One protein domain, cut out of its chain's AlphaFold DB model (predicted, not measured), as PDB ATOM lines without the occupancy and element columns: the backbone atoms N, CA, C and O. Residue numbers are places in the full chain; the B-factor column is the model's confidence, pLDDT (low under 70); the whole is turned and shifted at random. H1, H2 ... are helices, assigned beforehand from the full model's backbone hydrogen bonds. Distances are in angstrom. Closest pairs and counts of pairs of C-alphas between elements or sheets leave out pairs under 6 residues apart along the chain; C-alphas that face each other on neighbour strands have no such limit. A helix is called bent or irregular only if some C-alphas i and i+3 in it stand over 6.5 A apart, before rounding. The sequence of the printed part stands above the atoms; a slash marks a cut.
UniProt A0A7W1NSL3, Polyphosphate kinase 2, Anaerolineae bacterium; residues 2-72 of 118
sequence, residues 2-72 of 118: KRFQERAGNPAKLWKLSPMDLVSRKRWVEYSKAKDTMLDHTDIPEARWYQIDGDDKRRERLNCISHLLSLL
ATOM      1  N   LYS A   2     -38.337 -13.597  -6.428       76.06
ATOM      2  CA  LYS A   2     -38.724 -15.023  -6.318       76.06
ATOM      3  C   LYS A   2     -38.946 -15.749  -7.660       76.06
ATOM      4  O   LYS A   2     -38.432 -16.840  -7.867       76.06
ATOM      5  N   ARG A   3     -39.635 -15.109  -8.616       79.69
ATOM      6  CA  ARG A   3     -39.913 -15.681  -9.951       79.69
ATOM      7  C   ARG A   3     -38.660 -15.957 -10.786       79.69
ATOM      8  O   ARG A   3     -38.664 -16.902 -11.566       79.69
ATOM      9  N   PHE A   4     -37.625 -15.127 -10.671       78.56
ATOM     10  CA  PHE A   4     -36.376 -15.320 -11.411       78.56
ATOM     11  C   PHE A   4     -35.611 -16.528 -10.874       78.56
ATOM     12  O   PHE A   4     -35.179 -17.369 -11.659       78.56
ATOM     13  N   GLN A   5     -35.546 -16.659  -9.548       79.75
ATOM     14  CA  GLN A   5     -34.936 -17.808  -8.877       79.75
ATOM     15  C   GLN A   5     -35.674 -19.113  -9.215       79.75
ATOM     16  O   GLN A   5     -35.050 -20.100  -9.594       79.75
ATOM     17  N   GLU A   6     -37.011 -19.100  -9.198       82.88
ATOM     18  CA  GLU A   6     -37.826 -20.257  -9.604       82.88
ATOM     19  C   GLU A   6     -37.602 -20.680 -11.064       82.88
ATOM     20  O   GLU A   6     -37.719 -21.862 -11.384       82.88
ATOM     21  N   ARG A   7     -37.324 -19.733 -11.972       83.38
ATOM     22  CA  ARG A   7     -37.016 -20.048 -13.377       83.38
ATOM     23  C   ARG A   7     -35.603 -20.600 -13.536       83.38
ATOM     24  O   ARG A   7     -35.431 -21.536 -14.304       83.38
ATOM     25  N   ALA A   8     -34.630 -20.053 -12.808       81.81
ATOM     26  CA  ALA A   8     -33.247 -20.520 -12.841       81.81
ATOM     27  C   ALA A   8     -33.109 -21.946 -12.281       81.81
ATOM     28  O   ALA A   8     -32.354 -22.746 -12.822       81.81
ATOM     29  N   GLY A   9     -33.883 -22.285 -11.244       83.75
ATOM     30  CA  GLY A   9     -33.875 -23.615 -10.627       83.75
ATOM     31  C   GLY A   9     -34.753 -24.669 -11.315       83.75
ATOM     32  O   GLY A   9     -34.746 -25.819 -10.885       83.75
ATOM     33  N   ASN A  10     -35.533 -24.319 -12.346       84.44
ATOM     34  CA  ASN A  10     -36.452 -25.250 -13.007       84.44
ATOM     35  C   ASN A  10     -36.059 -25.483 -14.480       84.44
ATOM     36  O   ASN A  10     -36.333 -24.614 -15.316       84.44
ATOM     37  N   PRO A  11     -35.525 -26.671 -14.830       86.94
ATOM     38  CA  PRO A  11     -35.087 -26.988 -16.190       86.94
ATOM     39  C   PRO A  11     -36.150 -26.761 -17.274       86.94
ATOM     40  O   PRO A  11     -35.842 -26.258 -18.350       86.94
ATOM     41  N   ALA A  12     -37.426 -27.027 -16.977       87.19
ATOM     42  CA  ALA A  12     -38.525 -26.865 -17.933       87.19
ATOM     43  C   ALA A  12     -38.893 -25.394 -18.216       87.19
ATOM     44  O   ALA A  12     -39.646 -25.103 -19.149       87.19
ATOM     45  N   LYS A  13     -38.404 -24.446 -17.405       85.12
ATOM     46  CA  LYS A  13     -38.690 -23.006 -17.535       85.12
ATOM     47  C   LYS A  13     -37.466 -22.185 -17.944       85.12
ATOM     48  O   LYS A  13     -37.630 -20.986 -18.164       85.12
ATOM     49  N   LEU A  14     -36.292 -22.808 -18.083       84.94
ATOM     50  CA  LEU A  14     -35.031 -22.139 -18.428       84.94
ATOM     51  C   LEU A  14     -35.090 -21.398 -19.763       84.94
ATOM     52  O   LEU A  14     -34.584 -20.289 -19.860       84.94
ATOM     53  N   TRP A  15     -35.781 -21.953 -20.761       87.94
ATOM     54  CA  TRP A  15     -35.950 -21.310 -22.071       87.94
ATOM     55  C   TRP A  15     -36.637 -19.933 -21.997       87.94
ATOM     56  O   TRP A  15     -36.558 -19.153 -22.939       87.94
ATOM     57  N   LYS A  16     -37.303 -19.615 -20.876       84.75
ATOM     58  CA  LYS A  16     -37.931 -18.310 -20.605       84.75
ATOM     59  C   LYS A  16     -36.971 -17.285 -19.987       84.75
ATOM     60  O   LYS A  16     -37.457 -16.266 -19.492       84.75
ATOM     61  N   LEU A  17     -35.677 -17.593 -19.900       85.81
ATOM     62  CA  LEU A  17     -34.631 -16.692 -19.426       85.81
ATOM     63  C   LEU A  17     -33.698 -16.350 -20.586       85.81
ATOM     64  O   LEU A  17     -32.974 -17.199 -21.098       85.81
ATOM     65  N   SER A  18     -33.711 -15.083 -20.977       87.19
ATOM     66  CA  SER A  18     -32.782 -14.493 -21.935       87.19
ATOM     67  C   SER A  18     -31.621 -13.808 -21.200       87.19
ATOM     68  O   SER A  18     -31.815 -13.306 -20.089       87.19
ATOM     69  N   PRO A  19     -30.427 -13.679 -21.812       86.56
ATOM     70  CA  PRO A  19     -29.364 -12.815 -21.290       86.56
ATOM     71  C   PRO A  19     -29.843 -11.384 -20.991       86.56
ATOM     72  O   PRO A  19     -29.392 -10.761 -20.027       86.56
ATOM     73  N   MET A  20     -30.807 -10.882 -21.769       88.38
ATOM     74  CA  MET A  20     -31.405  -9.562 -21.564       88.38
ATOM     75  C   MET A  20     -32.192  -9.468 -20.251       88.38
ATOM     76  O   MET A  20     -32.230  -8.402 -19.641       88.38
ATOM     77  N   ASP A  21     -32.756 -10.573 -19.760       87.62
ATOM     78  CA  ASP A  21     -33.498 -10.586 -18.499       87.62
ATOM     79  C   ASP A  21     -32.588 -10.333 -17.281       87.62
ATOM     80  O   ASP A  21     -33.006  -9.764 -16.271       87.62
ATOM     81  N   LEU A  22     -31.309 -10.713 -17.376       85.69
ATOM     82  CA  LEU A  22     -30.312 -10.409 -16.345       85.69
ATOM     83  C   LEU A  22     -29.934  -8.926 -16.352       85.69
ATOM     84  O   LEU A  22     -29.750  -8.321 -15.292       85.69
ATOM     85  N   VAL A  23     -29.824  -8.332 -17.543       88.81
ATOM     86  CA  VAL A  23     -29.537  -6.901 -17.706       88.81
ATOM     87  C   VAL A  23     -30.723  -6.064 -17.236       88.81
ATOM     88  O   VAL A  23     -30.534  -5.107 -16.484       88.81
ATOM     89  N   SER A  24     -31.945  -6.445 -17.611       86.31
ATOM     90  CA  SER A  24     -33.160  -5.733 -17.212       86.31
ATOM     91  C   SER A  24     -33.371  -5.756 -15.703       86.31
ATOM     92  O   SER A  24     -33.720  -4.731 -15.121       86.31
ATOM     93  N   ARG A  25     -33.026  -6.865 -15.039       86.75
ATOM     94  CA  ARG A  25     -33.002  -6.940 -13.576       86.75
ATOM     95  C   ARG A  25     -32.047  -5.921 -12.945       86.75
ATOM     96  O   ARG A  25     -32.412  -5.290 -11.958       86.75
ATOM     97  N   LYS A  26     -30.834  -5.751 -13.485       90.38
ATOM     98  CA  LYS A  26     -29.880  -4.742 -12.978       90.38
ATOM     99  C   LYS A  26     -30.397  -3.316 -13.186       90.38
ATOM    100  O   LYS A  26     -30.145  -2.449 -12.359       90.38
ATOM    101  N   ARG A  27     -31.148  -3.094 -14.264       91.31
ATOM    102  CA  ARG A  27     -31.694  -1.792 -14.674       91.31
ATOM    103  C   ARG A  27     -33.133  -1.557 -14.209       91.31
ATOM    104  O   ARG A  27     -33.837  -0.747 -14.803       91.31
ATOM    105  N   TRP A  28     -33.596  -2.234 -13.155       91.19
ATOM    106  CA  TRP A  28     -35.006  -2.173 -12.736       91.19
ATOM    107  C   TRP A  28     -35.511  -0.735 -12.499       91.19
ATOM    108  O   TRP A  28     -36.649  -0.417 -12.845       91.19
ATOM    109  N   VAL A  29     -34.653   0.150 -11.974       94.12
ATOM    110  CA  VAL A  29     -34.967   1.574 -11.764       94.12
ATOM    111  C   VAL A  29     -35.161   2.303 -13.091       94.12
ATOM    112  O   VAL A  29     -36.105   3.073 -13.230       94.12
ATOM    113  N   GLU A  30     -34.294   2.061 -14.076       95.44
ATOM    114  CA  GLU A  30     -34.389   2.689 -15.401       95.44
ATOM    115  C   GLU A  30     -35.674   2.261 -16.115       95.44
ATOM    116  O   GLU A  30     -36.385   3.108 -16.650       95.44
ATOM    117  N   TYR A  31     -36.027   0.972 -16.045       93.31
ATOM    118  CA  TYR A  31     -37.300   0.472 -16.571       93.31
ATOM    119  C   TYR A  31     -38.507   1.079 -15.853       93.31
ATOM    120  O   TYR A  31     -39.502   1.391 -16.501       93.31
ATOM    121  N   SER A  32     -38.420   1.272 -14.534       93.81
ATOM    122  CA  SER A  32     -39.499   1.897 -13.761       93.81
ATOM    123  C   SER A  32     -39.717   3.345 -14.203       93.81
ATOM    124  O   SER A  32     -40.837   3.701 -14.553       93.81
ATOM    125  N   LYS A  33     -38.638   4.132 -14.316       96.19
ATOM    126  CA  LYS A  33     -38.695   5.512 -14.822       96.19
ATOM    127  C   LYS A  33     -39.251   5.585 -16.243       96.19
ATOM    128  O   LYS A  33     -40.110   6.413 -16.517       96.19
ATOM    129  N   ALA A  34     -38.789   4.705 -17.132       95.69
ATOM    130  CA  ALA A  34     -39.278   4.654 -18.506       95.69
ATOM    131  C   ALA A  34     -40.780   4.329 -18.569       95.69
ATOM    132  O   ALA A  34     -41.506   4.948 -19.343       95.69
ATOM    133  N   LYS A  35     -41.256   3.397 -17.731       94.19
ATOM    134  CA  LYS A  35     -42.680   3.059 -17.609       94.19
ATOM    135  C   LYS A  35     -43.492   4.256 -17.108       94.19
ATOM    136  O   LYS A  35     -44.535   4.534 -17.683       94.19
ATOM    137  N   ASP A  36     -43.017   4.968 -16.088       95.88
ATOM    138  CA  ASP A  36     -43.717   6.144 -15.559       95.88
ATOM    139  C   ASP A  36     -43.810   7.252 -16.627       95.88
ATOM    140  O   ASP A  36     -44.902   7.710 -16.943       95.88
ATOM    141  N   THR A  37     -42.702   7.571 -17.310       97.00
ATOM    142  CA  THR A  37     -42.703   8.545 -18.420       97.00
ATOM    143  C   THR A  37     -43.628   8.130 -19.568       97.00
ATOM    144  O   THR A  37     -44.314   8.975 -20.138       97.00
ATOM    145  N   MET A  38     -43.667   6.841 -19.920       96.69
ATOM    146  CA  MET A  38     -44.583   6.325 -20.940       96.69
ATOM    147  C   MET A  38     -46.043   6.539 -20.531       96.69
ATOM    148  O   MET A  38     -46.831   7.003 -21.352       96.69
ATOM    149  N   LEU A  39     -46.405   6.215 -19.287       95.31
ATOM    150  CA  LEU A  39     -47.769   6.390 -18.783       95.31
ATOM    151  C   LEU A  39     -48.172   7.866 -18.797       95.31
ATOM    152  O   LEU A  39     -49.225   8.185 -19.337       95.31
ATOM    153  N   ASP A  40     -47.298   8.759 -18.333       95.38
ATOM    154  CA  ASP A  40     -47.568  10.202 -18.293       95.38
ATOM    155  C   ASP A  40     -47.881  10.799 -19.677       95.38
ATOM    156  O   ASP A  40     -48.683  11.724 -19.786       95.38
ATOM    157  N   HIS A  41     -47.259  10.281 -20.742       96.00
ATOM    158  CA  HIS A  41     -47.412  10.825 -22.098       96.00
ATOM    159  C   HIS A  41     -48.451  10.095 -22.954       96.00
ATOM    160  O   HIS A  41     -48.940  10.668 -23.926       96.00
ATOM    161  N   THR A  42     -48.740   8.824 -22.663       96.44
ATOM    162  CA  THR A  42     -49.569   7.972 -23.539       96.44
ATOM    163  C   THR A  42     -50.904   7.580 -22.931       96.44
ATOM    164  O   THR A  42     -51.764   7.079 -23.652       96.44
ATOM    165  N   ASP A  43     -51.114   7.823 -21.638       96.12
ATOM    166  CA  ASP A  43     -52.432   7.692 -21.041       96.12
ATOM    167  C   ASP A  43     -53.311   8.844 -21.547       96.12
ATOM    168  O   ASP A  43     -53.198   9.977 -21.084       96.12
ATOM    169  N   ILE A  44     -54.240   8.568 -22.478       96.00
ATOM    170  CA  ILE A  44     -55.242   9.525 -23.018       96.00
ATOM    171  C   ILE A  44     -56.679   9.026 -22.753       96.00
ATOM    172  O   ILE A  44     -56.853   7.814 -22.619       96.00
ATOM    173  N   PRO A  45     -57.694   9.895 -22.566       93.75
ATOM    174  CA  PRO A  45     -59.038   9.473 -22.142       93.75
ATOM    175  C   PRO A  45     -59.675   8.401 -23.035       93.75
ATOM    176  O   PRO A  45     -60.407   7.542 -22.550       93.75
ATOM    177  N   GLU A  46     -59.351   8.416 -24.324       93.38
ATOM    178  CA  GLU A  46     -59.825   7.471 -25.332       93.38
ATOM    179  C   GLU A  46     -59.097   6.115 -25.278       93.38
ATOM    180  O   GLU A  46     -59.624   5.111 -25.757       93.38
ATOM    181  N   ALA A  47     -57.894   6.069 -24.697       93.56
ATOM    182  CA  ALA A  47     -57.028   4.894 -24.618       93.56
ATOM    183  C   ALA A  47     -56.277   4.871 -23.276       93.56
ATOM    184  O   ALA A  47     -55.075   5.133 -23.195       93.56
ATOM    185  N   ARG A  48     -57.022   4.589 -22.205       94.44
ATOM    186  CA  ARG A  48     -56.502   4.568 -20.835       94.44
ATOM    187  C   ARG A  48     -55.604   3.360 -20.567       94.44
ATOM    188  O   ARG A  48     -55.925   2.238 -20.965       94.44
ATOM    189  N   TRP A  49     -54.536   3.569 -19.802       95.94
ATOM    190  CA  TRP A  49     -53.740   2.490 -19.222       95.94
ATOM    191  C   TRP A  49     -54.343   2.008 -17.896       95.94
ATOM    192  O   TRP A  49     -54.549   2.790 -16.971       95.94
ATOM    193  N   TYR A  50     -54.561   0.696 -17.766       94.50
ATOM    194  CA  TYR A  50     -55.044   0.073 -16.529       94.50
ATOM    195  C   TYR A  50     -53.939  -0.742 -15.861       94.50
ATOM    196  O   TYR A  50     -53.404  -1.687 -16.444       94.50
ATOM    197  N   GLN A  51     -53.603  -0.396 -14.619       93.69
ATOM    198  CA  GLN A  51     -52.597  -1.111 -13.839       93.69
ATOM    199  C   GLN A  51     -53.246  -2.224 -13.007       93.69
ATOM    200  O   GLN A  51     -54.225  -1.999 -12.300       93.69
ATOM    201  N   ILE A  52     -52.676  -3.429 -13.070       93.38
ATOM    202  CA  ILE A  52     -53.136  -4.605 -12.322       93.38
ATOM    203  C   ILE A  52     -51.961  -5.144 -11.510       93.38
ATOM    204  O   ILE A  52     -50.842  -5.239 -12.015       93.38
ATOM    205  N   ASP A  53     -52.217  -5.501 -10.252       91.50
ATOM    206  CA  ASP A  53     -51.220  -6.162  -9.413       91.50
ATOM    207  C   ASP A  53     -50.948  -7.590  -9.919       91.50
ATOM    208  O   ASP A  53     -51.857  -8.414 -10.064       91.50
ATOM    209  N   GLY A  54     -49.677  -7.857 -10.215       87.56
ATOM    210  CA  GLY A  54     -49.200  -9.084 -10.839       87.56
ATOM    211  C   GLY A  54     -48.570 -10.087  -9.875       87.56
ATOM    212  O   GLY A  54     -47.974 -11.058 -10.352       87.56
ATOM    213  N   ASP A  55     -48.639  -9.888  -8.555       86.88
ATOM    214  CA  ASP A  55     -48.010 -10.797  -7.586       86.88
ATOM    215  C   ASP A  55     -48.648 -12.201  -7.603       86.88
ATOM    216  O   ASP A  55     -47.945 -13.209  -7.795       86.88
ATOM    217  N   ASP A  56     -49.983 -12.277  -7.534       91.75
ATOM    218  CA  ASP A  56     -50.770 -13.509  -7.687       91.75
ATOM    219  C   ASP A  56     -51.329 -13.637  -9.114       91.75
ATOM    220  O   ASP A  56     -52.324 -13.012  -9.478       91.75
ATOM    221  N   LYS A  57     -50.733 -14.539  -9.908       88.06
ATOM    222  CA  LYS A  57     -51.114 -14.773 -11.315       88.06
ATOM    223  C   LYS A  57     -52.573 -15.175 -11.500       88.06
ATOM    224  O   LYS A  57     -53.124 -14.952 -12.575       88.06
ATOM    225  N   ARG A  58     -53.187 -15.856 -10.526       91.81
ATOM    226  CA  ARG A  58     -54.588 -16.275 -10.648       91.81
ATOM    227  C   ARG A  58     -55.491 -15.058 -10.506       91.81
ATOM    228  O   ARG A  58     -56.381 -14.881 -11.332       91.81
ATOM    229  N   ARG A  59     -55.229 -14.218  -9.502       94.19
ATOM    230  CA  ARG A  59     -55.976 -12.974  -9.269       94.19
ATOM    231  C   ARG A  59     -55.769 -11.976 -10.401       94.19
ATOM    232  O   ARG A  59     -56.753 -11.470 -10.920       94.19
ATOM    233  N   GLU A  60     -54.526 -11.783 -10.843       94.81
ATOM    234  CA  GLU A  60     -54.163 -10.925 -11.980       94.81
ATOM    235  C   GLU A  60     -55.016 -11.246 -13.217       94.81
ATOM    236  O   GLU A  60     -55.670 -10.373 -13.783       94.81
ATOM    237  N   ARG A  61     -55.073 -12.528 -13.602       95.69
ATOM    238  CA  ARG A  61     -55.829 -12.982 -14.780       95.69
ATOM    239  C   ARG A  61     -57.330 -12.784 -14.625       95.69
ATOM    240  O   ARG A  61     -57.970 -12.319 -15.561       95.69
ATOM    241  N   LEU A  62     -57.887 -13.144 -13.468       95.81
ATOM    242  CA  LEU A  62     -59.320 -12.995 -13.210       95.81
ATOM    243  C   LEU A  62     -59.731 -11.521 -13.207       95.81
ATOM    244  O   LEU A  62     -60.728 -11.178 -13.834       95.81
ATOM    245  N   ASN A  63     -58.935 -10.652 -12.582       95.94
ATOM    246  CA  ASN A  63     -59.181  -9.213 -12.566       95.94
ATOM    247  C   ASN A  63     -59.089  -8.611 -13.970       95.94
ATOM    248  O   ASN A  63     -59.971  -7.851 -14.356       95.94
ATOM    249  N   CYS A  64     -58.075  -8.988 -14.753       95.50
ATOM    250  CA  CYS A  64     -57.918  -8.526 -16.133       95.50
ATOM    251  C   CYS A  64     -59.128  -8.903 -17.002       95.50
ATOM    252  O   CYS A  64     -59.733  -8.037 -17.631       95.50
ATOM    253  N   ILE A  65     -59.534 -10.179 -16.978       94.38
ATOM    254  CA  ILE A  65     -60.694 -10.661 -17.742       94.38
ATOM    255  C   ILE A  65     -61.975  -9.970 -17.266       94.38
ATOM    256  O   ILE A  65     -62.749  -9.485 -18.085       94.38
ATOM    257  N   SER A  66     -62.192  -9.890 -15.950       93.56
ATOM    258  CA  SER A  66     -63.387  -9.262 -15.382       93.56
ATOM    259  C   SER A  66     -63.481  -7.782 -15.741       93.56
ATOM    260  O   SER A  66     -64.563  -7.304 -16.073       93.56
ATOM    261  N   HIS A  67     -62.365  -7.054 -15.682       94.44
ATOM    262  CA  HIS A  67     -62.334  -5.642 -16.035       94.44
ATOM    263  C   HIS A  67     -62.613  -5.443 -17.528       94.44
ATOM    264  O   HIS A  67     -63.494  -4.661 -17.876       94.44
ATOM    265  N   LEU A  68     -61.965  -6.215 -18.404       93.44
ATOM    266  CA  LEU A  68     -62.215  -6.159 -19.845       93.44
ATOM    267  C   LEU A  68     -63.692  -6.412 -20.180       93.44
ATOM    268  O   LEU A  68     -64.291  -5.666 -20.951       93.44
ATOM    269  N   LEU A  69     -64.292  -7.436 -19.570       93.19
ATOM    270  CA  LEU A  69     -65.706  -7.754 -19.759       93.19
ATOM    271  C   LEU A  69     -66.634  -6.653 -19.226       93.19
ATOM    272  O   LEU A  69     -67.672  -6.412 -19.827       93.19
ATOM    273  N   SER A  70     -66.259  -5.953 -18.148       91.88
ATOM    274  CA  SER A  70     -67.053  -4.834 -17.611       91.88
ATOM    275  C   SER A  70     -67.105  -3.609 -18.530       91.88
ATOM    276  O   SER A  70     -68.062  -2.841 -18.465       91.88
ATOM    277  N   LEU A  71     -66.101  -3.432 -19.395       91.38
ATOM    278  CA  LEU A  71     -66.046  -2.321 -20.350       91.38
ATOM    279  C   LEU A  71     -66.898  -2.576 -21.599       91.38
ATOM    280  O   LEU A  71     -67.254  -1.640 -22.313       91.38
ATOM    281  N   LEU A  72     -67.219  -3.839 -21.881       90.44
ATOM    282  CA  LEU A  72     -67.962  -4.243 -23.066       90.44
ATOM    283  C   LEU A  72     -69.422  -4.503 -22.704       90.44
ATOM    284  O   LEU A  72     -69.735  -5.266 -21.795       90.44
TER     285      LEU A  72
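What this domain is: This is residues 2 to 72 of the 118 residues of the protein "Polyphosphate kinase 2" of Anaerolineae bacterium (UniProt A0A7W1NSL3). What shape does the printed part make? It is a loose, open frame of helices around an empty middle: three short helices, H1, H2 and H3, form an arc at one end, and the two long ones, H4 and H5, are set far from each other and run nearly the same way. Between them residues 43 to 56 fold back from the end of H4 to the beginning of H5, and make a Z with the two helices. What is it made of? The printed part has 71 residues with five named helices, H1 to H5 in order along the chain, and no named strand; the class is all helix. How large and how dense is it? It is loose, with a radius of gyration of the C-alphas of 15.8 A, and the C-alphas span 42 by 28 by 17 A along their three main axes.

How they stand to each other: How do the first two helices meet? H1, residues 2 to 8, and H2, residues 11 to 16, touch only at the corner by their tight link; their closest C-alphas, those of Arg 7 and Lys 13, are 5.4 A apart. Their lines stand at 74 degrees, about perpendicular. What follows them? H3, residues 19 to 26, comes after a tight link but is apart from H2 and from H1. H3 and H4, residues 28 to 42, are close but not clearly touching: their closest C-alphas, those of Ser 24 and Tyr 31, are 7.5 A apart, and their lines stand at 88 degrees, about perpendicular. Where does the last helix stand? H5, residues 57 to 71, is apart from H1, H2, H3 and H4. What do the backbone N and O atoms show? Each O i to N i+4 pair is within hydrogen-bond range in H1, H4 and H5, and 3 of 4 are in H3. In H2, 0 of 2 such pairs are within range, beside 2 of 3 O i to N i+3 pairs; H2 is irregular, with C-alphas 12 and 15 being 7.4 A apart.

Where its parts are: Where do the short helices lie? H1 begins with C-alpha 2 at (-38.724, -15.023, -6.318) and measures 10.1 A from first to last C-alpha, from Lys 2 to Ala 8. H2, Pro 11 to Lys 16, also measures 10.1 A, and H3, Pro 19 to Lys 26, measures 11.6 A. Where do the long ones lie? H4 runs 20.8 A, from C-alpha 28 at (-35.006, -2.173, -12.736) to the C-alpha of Thr 42. H5 runs 21.4 A, from the C-alpha of Lys 57 to C-alpha 71 at (-66.046, -2.321, -20.350).

The domain as a whole: How far does it reach? The two C-alphas farthest apart are those of Pro 11 and Pro 45, at 44.0 A, and the first and last printed C-alphas, those of Lys 2 and Leu 72, are 35.4 A apart. Which stretches stand free? Residues 26 to 38, of which 28 to 38 belong to H4, stand free, and so do residues 41 to 47. Is there a cut, and which link is long? The printed part runs from residue 2 to residue 72 without a cut, and the link from H4 to H5, 14 residues, is long; the links H1 to H2, H2 to H3 and H3 to H4 are tight. How confident is the model? The mean pLDDT of the printed part is 90.6, and no printed residue is under 70; the mean is 80 in H1 and 95 in H4.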